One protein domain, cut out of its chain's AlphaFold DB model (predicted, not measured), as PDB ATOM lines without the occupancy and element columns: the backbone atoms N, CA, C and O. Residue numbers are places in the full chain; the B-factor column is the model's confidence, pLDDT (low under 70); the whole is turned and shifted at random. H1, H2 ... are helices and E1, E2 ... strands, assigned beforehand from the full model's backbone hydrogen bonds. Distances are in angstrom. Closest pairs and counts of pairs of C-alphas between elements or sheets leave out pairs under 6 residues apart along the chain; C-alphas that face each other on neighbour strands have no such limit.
ATOM      1  N   ASN A 389      96.465  60.552  76.939       97.88
ATOM      2  CA  ASN A 389      95.787  61.843  77.041       97.88
ATOM      3  C   ASN A 389      94.671  61.844  78.091       97.88
ATOM      4  O   ASN A 389      94.357  62.905  78.623       97.88
ATOM      5  N   ILE A 390      94.139  60.678  78.487       97.62
ATOM      6  CA  ILE A 390      93.143  60.607  79.568       97.62
ATOM      7  C   ILE A 390      93.662  61.127  80.913       97.62
ATOM      8  O   ILE A 390      92.860  61.395  81.797       97.62
ATOM      9  N   PHE A 391      94.983  61.230  81.096       97.94
ATOM     10  CA  PHE A 391      95.574  61.723  82.339       97.94
ATOM     11  C   PHE A 391      95.720  63.245  82.373       97.94
ATOM     12  O   PHE A 391      96.072  63.779  83.415       97.94
ATOM     13  N   PHE A 392      95.429  63.956  81.277       97.06
ATOM     14  CA  PHE A 392      95.505  65.419  81.189       97.06
ATOM     15  C   PHE A 392      94.239  66.074  81.774       97.06
ATOM     16  O   PHE A 392      93.532  66.818  81.090       97.06
ATOM     17  N   LEU A 393      93.956  65.756  83.040       95.69
ATOM     18  CA  LEU A 393      92.707  66.041  83.751       95.69
ATOM     19  C   LEU A 393      92.641  67.425  84.405       95.69
ATOM     20  O   LEU A 393      91.552  67.833  84.791       95.69
ATOM     21  N   GLU A 394      93.761  68.146  84.518       91.94
ATOM     22  CA  GLU A 394      93.769  69.489  85.108       91.94
ATOM     23  C   GLU A 394      93.009  70.482  84.214       91.94
ATOM     24  O   GLU A 394      93.477  70.879  83.130       91.94
ATOM     25  N   ASP A 395      91.825  70.877  84.674       87.56
ATOM     26  CA  ASP A 395      90.931  71.809  84.004       87.56
ATOM     27  C   ASP A 395      91.056  73.239  84.540       87.56
ATOM     28  O   ASP A 395      90.762  74.171  83.779       87.56
ATOM     29  N   ASP A 396      91.611  73.451  85.741       86.06
ATOM     30  CA  ASP A 396      91.813  74.791  86.285       86.06
ATOM     31  C   ASP A 396      92.845  75.553  85.443       86.06
ATOM     32  O   ASP A 396      94.064  75.338  85.458       86.06
ATOM     33  N   GLU A 397      92.335  76.471  84.626       83.19
ATOM     34  CA  GLU A 397      93.158  77.346  83.807       83.19
ATOM     35  C   GLU A 397      94.029  78.270  84.670       83.19
ATOM     36  O   GLU A 397      95.139  78.613  84.263       83.19
ATOM     37  N   THR A 398      93.578  78.620  85.875       82.69
ATOM     38  CA  THR A 398      94.314  79.460  86.828       82.69
ATOM     39  C   THR A 398      95.545  78.732  87.339       82.69
ATOM     40  O   THR A 398      96.651  79.269  87.244       82.69
ATOM     41  N   GLN A 399      95.386  77.490  87.801       81.38
ATOM     42  CA  GLN A 399      96.502  76.667  88.260       81.38
ATOM     43  C   GLN A 399      97.509  76.408  87.130       81.38
ATOM     44  O   GLN A 399      98.720  76.561  87.315       81.38
ATOM     45  N   ARG A 400      97.022  76.104  85.919       80.38
ATOM     46  CA  ARG A 400      97.884  75.926  84.737       80.38
ATOM     47  C   ARG A 400      98.665  77.191  84.396       80.38
ATOM     48  O   ARG A 400      99.869  77.113  84.154       80.38
ATOM     49  N   ARG A 401      98.011  78.356  84.413       80.06
ATOM     50  CA  ARG A 401      98.671  79.654  84.197       80.06
ATOM     51  C   ARG A 401      99.694  79.955  85.287       80.06
ATOM     52  O   ARG A 401     100.783  80.401  84.954       80.06
ATOM     53  N   CYS A 402      99.398  79.652  86.550       82.44
ATOM     54  CA  CYS A 402     100.337  79.819  87.660       82.44
ATOM     55  C   CYS A 402     101.615  78.986  87.456       82.44
ATOM     56  O   CYS A 402     102.723  79.501  87.611       82.44
ATOM     57  N   ASN A 403     101.481  77.727  87.032       80.81
ATOM     58  CA  ASN A 403     102.629  76.859  86.748       80.81
ATOM     59  C   ASN A 403     103.470  77.373  85.568       80.81
ATOM     60  O   ASN A 403     104.699  77.376  85.637       80.81
ATOM     61  N   ILE A 404     102.810  77.853  84.510       81.81
ATOM     62  CA  ILE A 404     103.463  78.501  83.367       81.81
ATOM     63  C   ILE A 404     104.215  79.759  83.816       81.81
ATOM     64  O   ILE A 404     105.400  79.895  83.523       81.81
ATOM     65  N   ASP A 405     103.555  80.646  84.564       81.38
ATOM     66  CA  ASP A 405     104.143  81.890  85.067       81.38
ATOM     67  C   ASP A 405     105.390  81.599  85.920       81.38
ATOM     68  O   ASP A 405     106.421  82.246  85.741       81.38
ATOM     69  N   LYS A 406     105.350  80.580  86.789       83.12
ATOM     70  CA  LYS A 406     106.519  80.147  87.575       83.12
ATOM     71  C   LYS A 406     107.673  79.675  86.686       83.12
ATOM     72  O   LYS A 406     108.788  80.176  86.833       83.12
ATOM     73  N   ALA A 407     107.408  78.768  85.742       84.12
ATOM     74  CA  ALA A 407     108.427  78.228  84.835       84.12
ATOM     75  C   ALA A 407     109.077  79.319  83.964       84.12
ATOM     76  O   ALA A 407     110.257  79.258  83.621       84.12
ATOM     77  N   VAL A 408     108.301  80.339  83.618       82.62
ATOM     78  CA  VAL A 408     108.732  81.512  82.856       82.62
ATOM     79  C   VAL A 408     109.600  82.440  83.687       82.62
ATOM     80  O   VAL A 408     110.663  82.862  83.223       82.62
ATOM     81  N   CYS A 409     109.139  82.783  84.893       83.25
ATOM     82  CA  CYS A 409     109.842  83.684  85.799       83.25
ATOM     83  C   CYS A 409     111.222  83.124  86.146       83.25
ATOM     84  O   CYS A 409     112.206  83.857  86.098       83.25
ATOM     85  N   GLN A 410     111.317  81.807  86.360       85.69
ATOM     86  CA  GLN A 410     112.582  81.094  86.565       85.69
ATOM     87  C   GLN A 410     113.574  81.235  85.397       85.69
ATOM     88  O   GLN A 410     114.755  80.952  85.557       85.69
ATOM     89  N   ARG A 411     113.127  81.691  84.220       84.56
ATOM     90  CA  ARG A 411     113.976  81.916  83.039       84.56
ATOM     91  C   ARG A 411     114.162  83.375  82.664       84.56
ATOM     92  O   ARG A 411     114.642  83.655  81.566       84.56
ATOM     93  N   GLY A 412     113.740  84.299  83.524       86.94
ATOM     94  CA  GLY A 412     113.900  85.734  83.291       86.94
ATOM     95  C   GLY A 412     113.148  86.253  82.060       86.94
ATOM     96  O   GLY A 412     113.541  87.265  81.482       86.94
ATOM     97  N   ARG A 413     112.084  85.570  81.614       84.50
ATOM     98  CA  ARG A 413     111.283  86.020  80.465       84.50
ATOM     99  C   ARG A 413     110.191  86.995  80.905       84.50
ATOM    100  O   ARG A 413     109.563  86.824  81.945       84.50
ATOM    101  N   ASN A 414     109.937  88.015  80.083       83.62
ATOM    102  CA  ASN A 414     108.914  89.020  80.366       83.62
ATOM    103  C   ASN A 414     107.500  88.430  80.203       83.62
ATOM    104  O   ASN A 414     107.121  88.003  79.112       83.62
ATOM    105  N   ARG A 415     106.706  88.473  81.280       82.44
ATOM    106  CA  ARG A 415     105.326  87.962  81.340       82.44
ATOM    107  C   ARG A 415     104.404  88.549  80.265       82.44
ATOM    108  O   ARG A 415     103.555  87.834  79.743       82.44
ATOM    109  N   LEU A 416     104.579  89.821  79.900       82.31
ATOM    110  CA  LEU A 416     103.731  90.491  78.905       82.31
ATOM    111  C   LEU A 416     103.901  89.901  77.504       82.31
ATOM    112  O   LEU A 416     102.927  89.775  76.768       82.31
ATOM    113  N   VAL A 417     105.120  89.482  77.149       80.94
ATOM    114  CA  VAL A 417     105.397  88.861  75.842       80.94
ATOM    115  C   VAL A 417     104.629  87.546  75.709       80.94
ATOM    116  O   VAL A 417     104.103  87.230  74.646       80.94
ATOM    117  N   LEU A 418     104.484  86.809  76.808       78.62
ATOM    118  CA  LEU A 418     103.870  85.485  76.804       78.62
ATOM    119  C   LEU A 418     102.357  85.488  76.664       78.62
ATOM    120  O   LEU A 418     101.809  84.542  76.111       78.62
ATOM    121  N   GLN A 419     101.686  86.548  77.116       83.88
ATOM    122  CA  GLN A 419     100.235  86.677  76.961       83.88
ATOM    123  C   GLN A 419      99.811  86.741  75.487       83.88
ATOM    124  O   GLN A 419      98.664  86.439  75.170       83.88
ATOM    125  N   SER A 420     100.732  87.120  74.594       88.38
ATOM    126  CA  SER A 420     100.501  87.168  73.148       88.38
ATOM    127  C   SER A 420     100.818  85.863  72.412       88.38
ATOM    128  O   SER A 420     100.456  85.724  71.244       88.38
ATOM    129  N   LEU A 421     101.484  84.904  73.065       87.81
ATOM    130  CA  LEU A 421     101.869  83.645  72.434       87.81
ATOM    131  C   LEU A 421     100.678  82.687  72.357       87.81
ATOM    132  O   LEU A 421      99.861  82.600  73.275       87.81
ATOM    133  N   ASN A 422     100.601  81.911  71.273       91.88
ATOM    134  CA  ASN A 422      99.696  80.764  71.244       91.88
ATOM    135  C   ASN A 422     100.180  79.683  72.236       91.88
ATOM    136  O   ASN A 422     101.305  79.727  72.738       91.88
ATOM    137  N   ARG A 423      99.332  78.686  72.521       88.50
ATOM    138  CA  ARG A 423      99.632  77.634  73.512       88.50
ATOM    139  C   ARG A 423     100.934  76.882  73.219       88.50
ATOM    140  O   ARG A 423     101.662  76.548  74.149       88.50
ATOM    141  N   TRP A 424     101.237  76.646  71.946       90.38
ATOM    142  CA  TRP A 424     102.423  75.907  71.526       90.38
ATOM    143  C   TRP A 424     103.713  76.710  71.719       90.38
ATOM    144  O   TRP A 424     104.672  76.213  72.310       90.38
ATOM    145  N   ASP A 425     103.715  77.977  71.304       90.75
ATOM    146  CA  ASP A 425     104.854  78.885  71.485       90.75
ATOM    147  C   ASP A 425     105.090  79.201  72.969       90.75
ATOM    148  O   ASP A 425     106.232  79.335  73.428       90.75
ATOM    149  N   LEU A 426     104.006  79.265  73.750       89.69
ATOM    150  CA  LEU A 426     104.062  79.386  75.202       89.69
ATOM    151  C   LEU A 426     104.709  78.150  75.834       89.69
ATOM    152  O   LEU A 426     105.629  78.298  76.637       89.69
ATOM    153  N   LEU A 427     104.297  76.940  75.437       91.62
ATOM    154  CA  LEU A 427     104.917  75.695  75.897       91.62
ATOM    155  C   LEU A 427     106.414  75.666  75.572       91.62
ATOM    156  O   LEU A 427     107.219  75.451  76.474       91.62
ATOM    157  N   GLN A 428     106.802  75.941  74.324       92.69
ATOM    158  CA  GLN A 428     108.214  76.011  73.927       92.69
ATOM    159  C   GLN A 428     109.001  77.006  74.782       92.69
ATOM    160  O   GLN A 428     110.135  76.741  75.179       92.69
ATOM    161  N   SER A 429     108.375  78.132  75.126       89.38
ATOM    162  CA  SER A 429     108.965  79.142  75.999       89.38
ATOM    163  C   SER A 429     109.140  78.681  77.450       89.38
ATOM    164  O   SER A 429     110.054  79.158  78.130       89.38
ATOM    165  N   CYS A 430     108.313  77.730  77.893       90.56
ATOM    166  CA  CYS A 430     108.336  77.095  79.213       90.56
ATOM    167  C   CYS A 430     109.215  75.838  79.290       90.56
ATOM    168  O   CYS A 430     109.436  75.334  80.387       90.56
ATOM    169  N   LEU A 431     109.820  75.366  78.188       92.62
ATOM    170  CA  LEU A 431     110.765  74.230  78.173       92.62
ATOM    171  C   LEU A 431     112.242  74.648  78.165       92.62
ATOM    172  O   LEU A 431     112.594  75.655  77.550       92.62
ATOM    173  N   ALA A 432     113.104  73.909  78.874       92.38
ATOM    174  CA  ALA A 432     114.537  74.202  78.893       92.38
ATOM    175  C   ALA A 432     115.090  74.100  77.459       92.38
ATOM    176  O   ALA A 432     114.519  73.352  76.665       92.38
ATOM    177  N   PRO A 433     116.184  74.795  77.088       93.62
ATOM    178  CA  PRO A 433     116.660  74.806  75.700       93.62
ATOM    179  C   PRO A 433     116.826  73.406  75.085       93.62
ATOM    180  O   PRO A 433     116.410  73.176  73.949       93.62
ATOM    181  N   GLY A 434     117.352  72.444  75.855       94.62
ATOM    182  CA  GLY A 434     117.450  71.044  75.433       94.62
ATOM    183  C   GLY A 434     116.085  70.383  75.206       94.62
ATOM    184  O   GLY A 434     115.864  69.777  74.159       94.62
ATOM    185  N   ALA A 435     115.147  70.555  76.139       95.00
ATOM    186  CA  ALA A 435     113.788  70.026  76.031       95.00
ATOM    187  C   ALA A 435     112.994  70.653  74.870       95.00
ATOM    188  O   ALA A 435     112.264  69.956  74.171       95.00
ATOM    189  N   ALA A 436     113.174  71.949  74.598       95.75
ATOM    190  CA  ALA A 436     112.557  72.628  73.458       95.75
ATOM    191  C   ALA A 436     113.097  72.113  72.110       95.75
ATOM    192  O   ALA A 436     112.341  71.957  71.150       95.75
ATOM    193  N   THR A 437     114.396  71.806  72.028       96.12
ATOM    194  CA  THR A 437     114.983  71.149  70.850       96.12
ATOM    195  C   THR A 437     114.403  69.752  70.653       96.12
ATOM    196  O   THR A 437     113.907  69.457  69.568       96.12
ATOM    197  N   ARG A 438     114.343  68.941  71.715       95.88
ATOM    198  CA  ARG A 438     113.736  67.602  71.671       95.88
ATOM    199  C   ARG A 438     112.252  67.638  71.300       95.88
ATOM    200  O   ARG A 438     111.803  66.786  70.540       95.88
ATOM    201  N   LEU A 439     111.500  68.641  71.762       96.31
ATOM    202  CA  LEU A 439     110.102  68.843  71.368       96.31
ATOM    203  C   LEU A 439     109.961  68.995  69.843       96.31
ATOM    204  O   LEU A 439     109.082  68.374  69.253       96.31
ATOM    205  N   ARG A 440     110.834  69.778  69.193       95.88
ATOM    206  CA  ARG A 440     110.816  69.951  67.728       95.88
ATOM    207  C   ARG A 440     111.142  68.651  66.994       95.88
ATOM    208  O   ARG A 440     110.420  68.278  66.079       95.88
ATOM    209  N   GLU A 441     112.151  67.913  67.448       95.62
ATOM    210  CA  GLU A 441     112.491  66.611  66.856       95.62
ATOM    211  C   GLU A 441     111.377  65.564  67.031       95.62
ATOM    212  O   GLU A 441     111.159  64.714  66.164       95.62
ATOM    213  N   TYR A 442     110.652  65.596  68.152       96.12
ATOM    214  CA  TYR A 442     109.480  64.744  68.334       96.12
ATOM    215  C   TYR A 442     108.339  65.119  67.385       96.12
ATOM    216  O   TYR A 442     107.655  64.215  66.903       96.12
ATOM    217  N   ASP A 443     108.152  66.406  67.082       95.25
ATOM    218  CA  ASP A 443     107.126  66.868  66.140       95.25
ATOM    219  C   ASP A 443     107.354  66.306  64.727       95.25
ATOM    220  O   ASP A 443     106.421  65.803  64.099       95.25
ATOM    221  N   GLU A 444     108.613  66.249  64.281       94.25
ATOM    222  CA  GLU A 444     109.005  65.624  63.009       94.25
ATOM    223  C   GLU A 444     108.704  64.116  62.978       94.25
ATOM    224  O   GLU A 444     108.305  63.560  61.953       94.25
ATOM    225  N   LYS A 445     108.862  63.428  64.118       92.25
ATOM    226  CA  LYS A 445     108.626  61.977  64.235       92.25
ATOM    227  C   LYS A 445     107.158  61.619  64.487       92.25
ATOM    228  O   LYS A 445     106.783  60.459  64.290       92.25
ATOM    229  N   ARG A 446     106.329  62.582  64.906       94.12
ATOM    230  CA  ARG A 446     104.928  62.378  65.313       94.12
ATOM    231  C   ARG A 446     104.071  61.772  64.211       94.12
ATOM    232  O   ARG A 446     103.274  60.882  64.496       94.12
ATOM    233  N   ALA A 447     104.249  62.218  62.965       91.88
ATOM    234  CA  ALA A 447     103.413  61.804  61.833       91.88
ATOM    235  C   ALA A 447     103.345  60.275  61.648       91.88
ATOM    236  O   ALA A 447     102.337  59.758  61.182       91.88
ATOM    237  N   ASN A 448     104.385  59.551  62.074       91.00
ATOM    238  CA  ASN A 448     104.489  58.096  61.937       91.00
ATOM    239  C   ASN A 448     104.093  57.313  63.202       91.00
ATOM    240  O   ASN A 448     104.220  56.091  63.225       91.00
ATOM    241  N   ARG A 449     103.719  57.995  64.291       92.50
ATOM    242  CA  ARG A 449     103.552  57.390  65.629       92.50
ATOM    243  C   ARG A 449     102.294  57.829  66.370       92.50
ATOM    244  O   ARG A 449     102.077  57.398  67.502       92.50
ATOM    245  N   VAL A 450     101.513  58.709  65.760       93.94
ATOM    246  CA  VAL A 450     100.214  59.126  66.266       93.94
ATOM    247  C   VAL A 450      99.223  57.965  66.151       93.94
ATOM    248  O   VAL A 450      99.262  57.214  65.175       93.94
ATOM    249  N   ASP A 451      98.369  57.783  67.154       93.19
ATOM    250  CA  ASP A 451      97.272  56.820  67.040       93.19
ATOM    251  C   ASP A 451      96.133  57.364  66.146       93.19
ATOM    252  O   ASP A 451      96.169  58.527  65.724       93.19
ATOM    253  N   PRO A 452      95.112  56.549  65.820       92.88
ATOM    254  CA  PRO A 452      93.981  57.001  65.010       92.88
ATOM    255  C   PRO A 452      93.195  58.185  65.598       92.88
ATOM    256  O   PRO A 452      92.503  58.871  64.851       92.88
ATOM    257  N   GLU A 453      93.290  58.431  66.909       93.56
ATOM    258  CA  GLU A 453      92.607  59.530  67.601       93.56
ATOM    259  C   GLU A 453      93.447  60.814  67.652       93.56
ATOM    260  O   GLU A 453      92.979  61.852  68.124       93.56
ATOM    261  N   GLY A 454      94.676  60.783  67.132       95.00
ATOM    262  CA  GLY A 454      95.569  61.936  67.149       95.00
ATOM    263  C   GLY A 454      96.449  62.021  68.402       95.00
ATOM    264  O   GLY A 454      97.165  63.014  68.572       95.00
ATOM    265  N   ALA A 455      96.428  61.018  69.283       97.00
ATOM    266  CA  ALA A 455      97.197  61.036  70.513       97.00
ATOM    267  C   ALA A 455      98.683  60.788  70.243       97.00
ATOM    268  O   ALA A 455      99.100  59.798  69.635       97.00
ATOM    269  N   PHE A 456      99.500  61.706  70.748       97.56
ATOM    270  CA  PHE A 456     100.945  61.577  70.769       97.56
ATOM    271  C   PHE A 456     101.505  62.311  71.985       97.56
ATOM    272  O   PHE A 456     101.274  63.512  72.173       97.56
ATOM    273  N   LEU A 457     102.227  61.558  72.806       97.50
ATOM    274  CA  LEU A 457     102.875  61.997  74.023       97.50
ATOM    275  C   LEU A 457     104.353  61.625  73.970       97.50
ATOM    276  O   LEU A 457     104.726  60.568  73.459       97.50
ATOM    277  N   ALA A 458     105.198  62.476  74.538       96.50
ATOM    278  CA  ALA A 458     106.613  62.187  74.709       96.50
ATOM    279  C   ALA A 458     107.139  62.843  75.984       96.50
ATOM    280  O   ALA A 458     106.700  63.932  76.347       96.50
ATOM    281  N   ASP A 459     108.089  62.187  76.644       95.69
ATOM    282  CA  ASP A 459     108.911  62.838  77.657       95.69
ATOM    283  C   ASP A 459     110.006  63.621  76.934       95.69
ATOM    284  O   ASP A 459     110.908  63.025  76.340       95.69
ATOM    285  N   VAL A 460     109.906  64.950  76.941       95.56
ATOM    286  CA  VAL A 460     110.853  65.811  76.226       95.56
ATOM    287  C   VAL A 460     112.190  65.948  76.947       95.56
ATOM    288  O   VAL A 460     113.039  66.692  76.469       95.56
ATOM    289  N   GLU A 461     112.427  65.223  78.041       92.50
ATOM    290  CA  GLU A 461     113.772  65.025  78.594       92.50
ATOM    291  C   GLU A 461     114.518  63.844  77.961       92.50
ATOM    292  O   GLU A 461     115.736  63.735  78.098       92.50
ATOM    293  N   HIS A 462     113.828  63.002  77.187       91.19
ATOM    294  CA  HIS A 462     114.445  61.910  76.439       91.19
ATOM    295  C   HIS A 462     114.692  62.273  74.981       91.19
ATOM    296  O   HIS A 462     113.869  62.899  74.316       91.19
ATOM    297  N   TRP A 463     115.829  61.826  74.447       91.44
ATOM    298  CA  TRP A 463     116.107  61.978  73.026       91.44
ATOM    299  C   TRP A 463     115.219  61.047  72.187       91.44
ATOM    300  O   TRP A 463     115.136  59.841  72.471       91.44
ATOM    301  N   PRO A 464     114.594  61.555  71.109       91.56
ATOM    302  CA  PRO A 464     113.745  60.736  70.262       91.56
ATOM    303  C   PRO A 464     114.526  59.587  69.606       91.56
ATOM    304  O   PRO A 464     115.364  59.808  68.735       91.56
ATOM    305  N   GLY A 465     114.187  58.341  69.945       83.56
ATOM    306  CA  GLY A 465     114.822  57.138  69.380       83.56
ATOM    307  C   GLY A 465     115.846  56.454  70.289       83.56
ATOM    308  O   GLY A 465     116.286  55.357  69.960       83.56
ATOM    309  N   GLN A 466     116.177  57.029  71.448       83.00
ATOM    310  CA  GLN A 466     116.905  56.296  72.488       83.00
ATOM    311  C   GLN A 466     115.986  55.276  73.184       83.00
ATOM    312  O   GLN A 466     114.769  55.455  73.200       83.00
ATOM    313  N   CYS A 467     116.568  54.206  73.751       63.16
ATOM    314  CA  CYS A 467     115.913  52.954  74.189       63.16
ATOM    315  C   CYS A 467     114.595  53.080  74.983       63.16
ATOM    316  O   CYS A 467     113.819  52.129  74.991       63.16
ATOM    317  N   LEU A 468     114.346  54.202  75.663       62.03
ATOM    318  CA  LEU A 468     113.136  54.457  76.459       62.03
ATOM    319  C   LEU A 468     112.314  55.672  75.974       62.03
ATOM    320  O   LEU A 468     111.204  55.892  76.447       62.03
ATOM    321  N   GLY A 469     112.828  56.441  75.011       59.88
ATOM    322  CA  GLY A 469     112.270  57.705  74.517       59.88
ATOM    323  C   GLY A 469     111.340  57.560  73.312       59.88
ATOM    324  O   GLY A 469     111.323  58.430  72.433       59.88
ATOM    325  N   SER A 470     110.591  56.463  73.193       77.06
ATOM    326  CA  SER A 470     109.611  56.342  72.112       77.06
ATOM    327  C   SER A 470     108.360  57.151  72.453       77.06
ATOM    328  O   SER A 470     107.481  56.659  73.154       77.06
ATOM    329  N   GLY A 471     108.275  58.380  71.938       92.25
ATOM    330  CA  GLY A 471     107.001  59.096  71.887       92.25
ATOM    331  C   GLY A 471     105.953  58.263  71.139       92.25
ATOM    332  O   GLY A 471     106.306  57.554  70.186       92.25
ATOM    333  N   GLY A 472     104.706  58.315  71.593       95.88
ATOM    334  CA  GLY A 472     103.596  57.491  71.112       95.88
ATOM    335  C   GLY A 472     102.294  57.791  71.865       95.88
ATOM    336  O   GLY A 472     102.228  58.788  72.579       95.88
ATOM    337  N   PRO A 473     101.251  56.956  71.738       96.81
ATOM    338  CA  PRO A 473      99.944  57.259  72.322       96.81
ATOM    339  C   PRO A 473      99.847  56.997  73.828       96.81
ATOM    340  O   PRO A 473      98.882  57.417  74.450       96.81
ATOM    341  N   LEU A 474     100.808  56.301  74.438       96.94
ATOM    342  CA  LEU A 474     100.784  55.974  75.867       96.94
ATOM    343  C   LEU A 474     101.504  57.039  76.693       96.94
ATOM    344  O   LEU A 474     102.477  57.636  76.230       96.94
ATOM    345  N   PHE A 475     101.092  57.213  77.950       97.25
ATOM    346  CA  PHE A 475     101.838  58.036  78.899       97.25
ATOM    347  C   PHE A 475     103.226  57.405  79.133       97.25
ATOM    348  O   PHE A 475     103.285  56.241  79.539       97.25
ATOM    349  N   PRO A 476     104.346  58.100  78.861       95.06
ATOM    350  CA  PRO A 476     105.683  57.515  78.961       95.06
ATOM    351  C   PRO A 476     106.037  57.018  80.371       95.06
ATOM    352  O   PRO A 476     105.453  57.449  81.367       95.06
ATOM    353  N   CYS A 477     107.035  56.132  80.464       89.19
ATOM    354  CA  CYS A 477     107.581  55.721  81.757       89.19
ATOM    355  C   CYS A 477     108.096  56.958  82.495       89.19
ATOM    356  O   CYS A 477     108.926  57.696  81.973       89.19
ATOM    357  N   GLN A 478     107.624  57.158  83.718       86.62
ATOM    358  CA  GLN A 478     107.964  58.336  84.499       86.62
ATOM    359  C   GLN A 478     109.332  58.164  85.149       86.62
ATOM    360  O   GLN A 478     109.557  57.203  85.884       86.62
ATOM    361  N   LEU A 479     110.234  59.103  84.875       87.38
ATOM    362  CA  LEU A 479     111.454  59.302  85.650       87.38
ATOM    363  C   LEU A 479     111.233  60.381  86.714       87.38
ATOM    364  O   LEU A 479     110.228  61.090  86.689       87.38
ATOM    365  N   LYS A 480     112.202  60.540  87.623       89.62
ATOM    366  CA  LYS A 480     112.144  61.533  88.714       89.62
ATOM    367  C   LYS A 480     112.024  62.986  88.222       89.62
ATOM    368  O   LYS A 480     111.578  63.835  88.982       89.62
ATOM    369  N   HIS A 481     112.394  63.259  86.968       87.88
ATOM    370  CA  HIS A 481     112.439  64.607  86.386       87.88
ATOM    371  C   HIS A 481     111.764  64.697  85.006       87.88
ATOM    372  O   HIS A 481     112.089  65.581  84.224       87.88
ATOM    373  N   GLY A 482     110.862  63.766  84.673       90.56
ATOM    374  CA  GLY A 482     110.267  63.709  83.333       90.56
ATOM    375  C   GLY A 482     109.363  64.905  83.015       90.56
ATOM    376  O   GLY A 482     108.542  65.312  83.844       90.56
ATOM    377  N   THR A 483     109.457  65.417  81.786       95.00
ATOM    378  CA  THR A 483     108.582  66.471  81.253       95.00
ATOM    379  C   THR A 483     107.721  65.875  80.144       95.00
ATOM    380  O   THR A 483     108.045  65.950  78.959       95.00
ATOM    381  N   VAL A 484     106.603  65.250  80.515       96.44
ATOM    382  CA  VAL A 484     105.699  64.626  79.538       96.44
ATOM    383  C   VAL A 484     104.846  65.690  78.859       96.44
ATOM    384  O   VAL A 484     104.106  66.405  79.523       96.44
ATOM    385  N   VAL A 485     104.914  65.780  77.534       96.81
ATOM    386  CA  VAL A 485     104.124  66.705  76.713       96.81
ATOM    387  C   VAL A 485     103.088  65.935  75.910       96.81
ATOM    388  O   VAL A 485     103.414  64.919  75.301       96.81
ATOM    389  N   SER A 486     101.858  66.455  75.859       97.19
ATOM    390  CA  SER A 486     100.827  66.012  74.917       97.19
ATOM    391  C   SER A 486     100.679  67.016  73.780       97.19
ATOM    392  O   SER A 486     100.434  68.203  74.012       97.19
ATOM    393  N   TRP A 487     100.763  66.535  72.538       96.50
ATOM    394  CA  TRP A 487     100.533  67.365  71.352       96.50
ATOM    395  C   TRP A 487      99.055  67.699  71.151       96.50
ATOM    396  O   TRP A 487      98.743  68.749  70.595       96.50
ATOM    397  N   GLN A 488      98.149  66.832  71.610       95.75
ATOM    398  CA  GLN A 488      96.709  67.081  71.533       95.75
ATOM    399  C   GLN A 488      96.299  68.186  72.513       95.75
ATOM    400  O   GLN A 488      95.555  69.094  72.147       95.75
ATOM    401  N   HIS A 489      96.826  68.149  73.742       94.81
ATOM    402  CA  HIS A 489      96.549  69.178  74.749       94.81
ATOM    403  C   HIS A 489      97.466  70.407  74.646       94.81
ATOM    404  O   HIS A 489      97.177  71.425  75.275       94.81
ATOM    405  N   GLN A 490      98.548  70.327  73.859       95.19
ATOM    406  CA  GLN A 490      99.560  71.377  73.669       95.19
ATOM    407  C   GLN A 490     100.135  71.912  74.988       95.19
ATOM    408  O   GLN A 490     100.312  73.117  75.166       95.19
ATOM    409  N   ARG A 491     100.406  71.013  75.937       94.81
ATOM    410  CA  ARG A 491     100.985  71.355  77.242       94.81
ATOM    411  C   ARG A 491     101.771  70.195  77.837       94.81
ATOM    412  O   ARG A 491     101.603  69.046  77.424       94.81
ATOM    413  N   ALA A 492     102.586  70.510  78.839       95.12
ATOM    414  CA  ALA A 492     103.178  69.513  79.716       95.12
ATOM    415  C   ALA A 492     102.147  68.982  80.731       95.12
ATOM    416  O   ALA A 492     101.198  69.687  81.099       95.12
ATOM    417  N   ALA A 493     102.344  67.742  81.168       96.06
ATOM    418  CA  ALA A 493     101.629  67.138  82.278       96.06
ATOM    419  C   ALA A 493     102.089  67.752  83.611       96.06
ATOM    420  O   ALA A 493     103.280  68.047  83.795       96.06
ATOM    421  N   THR A 494     101.150  67.935  84.537       95.44
ATOM    422  CA  THR A 494     101.438  68.351  85.917       95.44
ATOM    423  C   THR A 494     101.875  67.154  86.769       95.44
ATOM    424  O   THR A 494     101.688  65.993  86.400       95.44
ATOM    425  N   GLY A 495     102.442  67.409  87.943       95.62
ATOM    426  CA  GLY A 495     102.838  66.386  88.904       95.62
ATOM    427  C   GLY A 495     101.660  65.536  89.388       95.62
ATOM    428  O   GLY A 495     101.798  64.322  89.517       95.62
ATOM    429  N   MET A 496     100.474  66.129  89.561       96.94
ATOM    430  CA  MET A 496      99.252  65.375  89.877       96.94
ATOM    431  C   MET A 496      98.842  64.442  88.732       96.94
ATOM    432  O   MET A 496      98.431  63.309  88.966       96.94
ATOM    433  N   GLU A 497      99.013  64.863  87.481       97.56
ATOM    434  CA  GLU A 497      98.725  64.020  86.314       97.56
ATOM    435  C   GLU A 497      99.734  62.873  86.172       97.56
ATOM    436  O   GLU A 497      99.364  61.770  85.770       97.56
ATOM    437  N   HIS A 498     100.991  63.085  86.586       97.75
ATOM    438  CA  HIS A 498     101.956  61.996  86.738       97.75
ATOM    439  C   HIS A 498     101.471  60.966  87.777       97.75
ATOM    440  O   HIS A 498     101.456  59.768  87.481       97.75
ATOM    441  N   LEU A 499     101.000  61.405  88.948       97.81
ATOM    442  CA  LEU A 499     100.453  60.500  89.966       97.81
ATOM    443  C   LEU A 499      99.202  59.758  89.470       97.81
ATOM    444  O   LEU A 499      99.088  58.543  89.647       97.81
ATOM    445  N   ALA A 500      98.297  60.447  88.774       97.88
ATOM    446  CA  ALA A 500      97.131  59.829  88.145       97.88
ATOM    447  C   ALA A 500      97.536  58.747  87.130       97.88
ATOM    448  O   ALA A 500      96.978  57.651  87.133       97.88
ATOM    449  N   ALA A 501      98.578  58.991  86.332       97.88
ATOM    450  CA  ALA A 501      99.138  58.006  85.409       97.88
ATOM    451  C   ALA A 501      99.852  56.817  86.098       97.88
ATOM    452  O   ALA A 501     100.140  55.821  85.431       97.88
ATOM    453  N   GLN A 502     100.112  56.871  87.412       97.56
ATOM    454  CA  GLN A 502     100.481  55.697  88.223       97.56
ATOM    455  C   GLN A 502      99.272  54.968  88.826       97.56
ATOM    456  O   GLN A 502      99.432  53.861  89.334       97.56
ATOM    457  N   GLY A 503      98.069  55.541  88.732       97.81
ATOM    458  CA  GLY A 503      96.821  54.980  89.251       97.81
ATOM    459  C   GLY A 503      96.307  55.629  90.538       97.81
ATOM    460  O   GLY A 503      95.330  55.130  91.092       97.81
ATOM    461  N   TYR A 504      96.918  56.721  91.019       98.12
ATOM    462  CA  TYR A 504      96.427  57.438  92.202       98.12
ATOM    463  C   TYR A 504      95.160  58.238  91.898       98.12
ATOM    464  O   TYR A 504      95.076  58.953  90.899       98.12
ATOM    465  N   HIS A 505      94.193  58.188  92.811       97.31
ATOM    466  CA  HIS A 505      92.957  58.957  92.694       97.31
ATOM    467  C   HIS A 505      93.201  60.382  93.207       97.31
ATOM    468  O   HIS A 505      92.984  60.665  94.377       97.31
ATOM    469  N   VAL A 506      93.722  61.281  92.372       97.19
ATOM    470  CA  VAL A 506      94.025  62.676  92.777       97.19
ATOM    471  C   VAL A 506      93.071  63.715  92.179       97.19
ATOM    472  O   VAL A 506      93.139  64.887  92.534       97.19
ATOM    473  N   PHE A 507      92.134  63.290  91.330       96.94
ATOM    474  CA  PHE A 507      91.125  64.148  90.701       96.94
ATOM    475  C   PHE A 507      89.715  63.653  91.030       96.94
ATOM    476  O   PHE A 507      89.486  62.450  91.116       96.94
ATOM    477  N   ASP A 508      88.745  64.556  91.157       95.50
ATOM    478  CA  ASP A 508      87.368  64.171  91.518       95.50
ATOM    479  C   ASP A 508      86.683  63.344  90.416       95.50
ATOM    480  O   ASP A 508      85.869  62.464  90.690       95.50
ATOM    481  N   VAL A 509      87.068  63.568  89.155       95.06
ATOM    482  CA  VAL A 509      86.531  62.856  87.982       95.06
ATOM    483  C   VAL A 509      86.811  61.349  87.998       95.06
ATOM    484  O   VAL A 509      86.115  60.598  87.312       95.06
ATOM    485  N   VAL A 510      87.811  60.900  88.768       93.38
ATOM    486  CA  VAL A 510      88.213  59.487  88.850       93.38
ATOM    487  C   VAL A 510      87.667  58.756  90.079       93.38
ATOM    488  O   VAL A 510      87.822  57.541  90.182       93.38
ATOM    489  N   GLY A 511      86.989  59.467  90.984       93.12
ATOM    490  CA  GLY A 511      86.394  58.912  92.199       93.12
ATOM    491  C   GLY A 511      86.924  59.560  93.482       93.12
ATOM    492  O   GLY A 511      87.531  60.631  93.431       93.12
ATOM    493  N   PRO A 512      86.693  58.930  94.650       94.25
ATOM    494  CA  PRO A 512      87.171  59.442  95.927       94.25
ATOM    495  C   PRO A 512      88.688  59.614  95.921       94.25
ATOM    496  O   PRO A 512      89.421  58.681  95.572       94.25
ATOM    497  N   LYS A 513      89.139  60.805  96.318       96.38
ATOM    498  CA  LYS A 513      90.556  61.152  96.347       96.38
ATOM    499  C   LYS A 513      91.331  60.285  97.342       96.38
ATOM    500  O   LYS A 513      90.799  59.847  98.362       96.38
ATOM    501  N   THR A 514      92.607  60.055  97.046       96.50
ATOM    502  CA  THR A 514      93.541  59.411  97.971       96.50
ATOM    503  C   THR A 514      93.646  60.235  99.263       96.50
ATOM    504  O   THR A 514      93.665  61.468  99.194       96.50
ATOM    505  N   PRO A 515      93.773  59.600 100.442       95.62
ATOM    506  CA  PRO A 515      93.977  60.302 101.711       95.62
ATOM    507  C   PRO A 515      95.263  61.142 101.765       95.62
ATOM    508  O   PRO A 515      95.439  61.971 102.655       95.62
ATOM    509  N   LEU A 516      96.168  60.939 100.803       96.81
ATOM    510  CA  LEU A 516      97.364  61.750 100.607       96.81
ATOM    511  C   LEU A 516      97.090  63.109  99.949       96.81
ATOM    512  O   LEU A 516      97.988  63.945  99.909       96.81
ATOM    513  N   TYR A 517      95.894  63.343  99.402       97.31
ATOM    514  CA  TYR A 517      95.624  64.506  98.554       97.31
ATOM    515  C   TYR A 517      95.913  65.842  99.246       97.31
ATOM    516  O   TYR A 517      96.501  66.722  98.623       97.31
ATOM    517  N   SER A 518      95.563  65.982 100.528       96.88
ATOM    518  CA  SER A 518      95.850  67.189 101.311       96.88
ATOM    519  C   SER A 518      97.342  67.512 101.314       96.88
ATOM    520  O   SER A 518      97.705  68.618 100.934       96.88
ATOM    521  N   LEU A 519      98.213  66.545 101.623       97.38
ATOM    522  CA  LEU A 519      99.664  66.733 101.551       97.38
ATOM    523  C   LEU A 519     100.124  66.987 100.110       97.38
ATOM    524  O   LEU A 519     100.817  67.966  99.850       97.38
ATOM    525  N   LEU A 520      99.726  66.134  99.164       97.25
ATOM    526  CA  LEU A 520     100.182  66.211  97.772       97.25
ATOM    527  C   LEU A 520      99.826  67.554  97.121       97.25
ATOM    528  O   LEU A 520     100.614  68.084  96.348       97.25
ATOM    529  N   SER A 521      98.676  68.135  97.464       96.00
ATOM    530  CA  SER A 521      98.242  69.441  96.951       96.00
ATOM    531  C   SER A 521      99.108  70.618  97.418       96.00
ATOM    532  O   SER A 521      99.090  71.670  96.786       96.00
ATOM    533  N   THR A 522      99.889  70.438  98.490       96.06
ATOM    534  CA  THR A 522     100.827  71.456  98.998       96.06
ATOM    535  C   THR A 522     102.210  71.378  98.355       96.06
ATOM    536  O   THR A 522     102.977  72.336  98.436       96.06
ATOM    537  N   LEU A 523     102.539  70.253  97.716       95.81
ATOM    538  CA  LEU A 523     103.836  70.044  97.088       95.81
ATOM    539  C   LEU A 523     103.889  70.721  95.719       95.81
ATOM    540  O   LEU A 523     102.912  70.751  94.971       95.81
ATOM    541  N   ASP A 524     105.063  71.237  95.361       93.50
ATOM    542  CA  ASP A 524     105.288  71.738  94.013       93.50
ATOM    543  C   ASP A 524     105.351  70.605  92.969       93.50
ATOM    544  O   ASP A 524     105.490  69.413  93.265       93.50
ATOM    545  N   ASP A 525     105.261  71.004  91.703       92.75
ATOM    546  CA  ASP A 525     105.228  70.103  90.553       92.75
ATOM    547  C   ASP A 525     106.486  69.220  90.438       92.75
ATOM    548  O   ASP A 525     106.398  68.068  90.008       92.75
ATOM    549  N   CYS A 526     107.652  69.731  90.852       93.38
ATOM    550  CA  CYS A 526     108.918  69.006  90.797       93.38
ATOM    551  C   CYS A 526     108.943  67.880  91.834       93.38
ATOM    552  O   CYS A 526     109.213  66.727  91.483       93.38
ATOM    553  N   LYS A 527     108.562  68.182  93.082       96.25
ATOM    554  CA  LYS A 527     108.437  67.199  94.169       96.25
ATOM    555  C   LYS A 527     107.423  66.107  93.815       96.25
ATOM    556  O   LYS A 527     107.708  64.920  93.974       96.25
ATOM    557  N   LEU A 528     106.273  66.473  93.244       96.88
ATOM    558  CA  LEU A 528     105.265  65.506  92.790       96.88
ATOM    559  C   LEU A 528     105.791  64.580  91.680       96.88
ATOM    560  O   LEU A 528     105.592  63.364  91.739       96.88
ATOM    561  N   LYS A 529     106.514  65.120  90.690       95.69
ATOM    562  CA  LYS A 529     107.163  64.319  89.636       95.69
ATOM    563  C   LYS A 529     108.235  63.388  90.198       95.69
ATOM    564  O   LYS A 529     108.291  62.222  89.801       95.69
ATOM    565  N   GLN A 530     109.027  63.860  91.159       96.00
ATOM    566  CA  GLN A 530     110.025  63.049  91.854       96.00
ATOM    567  C   GLN A 530     109.376  61.881  92.604       96.00
ATOM    568  O   GLN A 530     109.852  60.748  92.489       96.00
ATOM    569  N   LEU A 531     108.283  62.122  93.336       97.00
ATOM    570  CA  LEU A 531     107.513  61.066  94.000       97.00
ATOM    571  C   LEU A 531     106.979  60.054  92.981       97.00
ATOM    572  O   LEU A 531     107.216  58.856  93.121       97.00
ATOM    573  N   SER A 532     106.348  60.531  91.907       96.81
ATOM    574  CA  SER A 532     105.748  59.674  90.880       96.81
ATOM    575  C   SER A 532     106.771  58.807  90.130       96.81
ATOM    576  O   SER A 532     106.521  57.631  89.850       96.81
ATOM    577  N   GLY A 533     107.961  59.351  89.853       94.94
ATOM    578  CA  GLY A 533     109.069  58.609  89.247       94.94
ATOM    579  C   GLY A 533     109.604  57.472  90.127       94.94
ATOM    580  O   GLY A 533     110.091  56.474  89.598       94.94
ATOM    581  N   ASN A 534     109.473  57.590  91.454       94.56
ATOM    582  CA  ASN A 534     109.820  56.534  92.415       94.56
ATOM    583  C   ASN A 534     108.630  55.633  92.792       94.56
ATOM    584  O   ASN A 534     108.837  54.569  93.362       94.56
ATOM    585  N   GLY A 535     107.392  56.034  92.496       95.12
ATOM    586  CA  GLY A 535     106.191  55.258  92.814       95.12
ATOM    587  C   GLY A 535     106.010  54.043  91.907       95.12
ATOM    588  O   GLY A 535     106.658  53.935  90.873       95.12
TER     589      GLY A 535
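AT A GLANCE: This is residues 389 to 535 of the 638 residues of the protein "Hypothetical protein" of Symbiodinium sp. CCMP2456 (UniProt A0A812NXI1). What is the shape? A short two-stranded hairpin, E1 and E2, lies near the middle of a rounded body of short helices and long loops: H1 to H4 follow one another round one side, H4 passing by E1, while H5 and H7 run side by side on another side with H6 beyond them. What is it made of? The printed part has 147 residues, with seven named helices and two strands in the order H1 H2 H3 H4 E1 E2 H5 H6 H7; the sheet E1 - E2 is antiparallel and the class is mostly helix, with under half of the residues in named elements. How large is it? It is compact, with a radius of gyration of the C-alphas of 15.1 A and spans of 42 by 37 by 26 A.

IN THESE COORDINATES: Where do the first four helices lie? H1, residues 397 to 409, begins at C-alpha 397 (93.158, 77.346, 83.807) and is 18.0 A long. H2 is residues 415 to 418, 5.4 A, and H3 is residues 423 to 430, 10.4 A; H4, the longest helix, is residues 433 to 446, 20.0 A. What follows? Strands E1, residues 457 to 459, and E2, residues 484 to 486, are 7.1 A and 6.9 A long. H5 is residues 495 to 502, 11.0 A, and H6 is residues 517 to 520, 4.9 A; H7, residues 525 to 534, 14.4 A, ends at C-alpha 534 (109.820, 56.534, 92.415).

HOW THE PARTS SIT: How do the strands pair? E1 and E2 form an antiparallel hairpin at 158 degrees, with N 458 and O 485 3.1 A apart and N 485 and O 458 2.8 A apart, within hydrogen-bond range. The closest C-alphas of H4 and E1, those of Tyr 442 and Ala 458, are 7.4 A apart. How do the helices meet? H3 and H4, a helical hairpin, only just touch, with 3 pairs of C-alphas within 8 A, the closest being Gln 428 and Ala 436 at 5.5 A. H1 touches H3 with residues 404 to 408 alone, C-alphas 407 and 430 being closest at 5.7 A, at a steep tilt of 39 degrees, the same way; H1 and H2 only just touch, with 3 pairs within 8 A, and only at the corner, closest at C-alphas 405 and 415, 7.2 A. H5 and H7 touch at a shallow tilt of 22 degrees, the same way, with the C-alphas of Gly 495 and Leu 528 closest at 4.7 A. Are the helix backbones complete? In H1, H3, H4, H5 and H7 every O i to N i+4 pair is within hydrogen-bond range; H2 and H6 are too short for such a pair.

THE WHOLE: How far does it reach? The two C-alphas farthest apart, those of Glu 444 and Pro 515, are 41.9 A apart, and the printed part has no cut. Which links are long? E1 to E2, 24 residues, and H5 to H6, 14 residues, are long links. Where is confidence low? The mean pLDDT of the printed part is 91.7, and residues 467 to 469 are under 70.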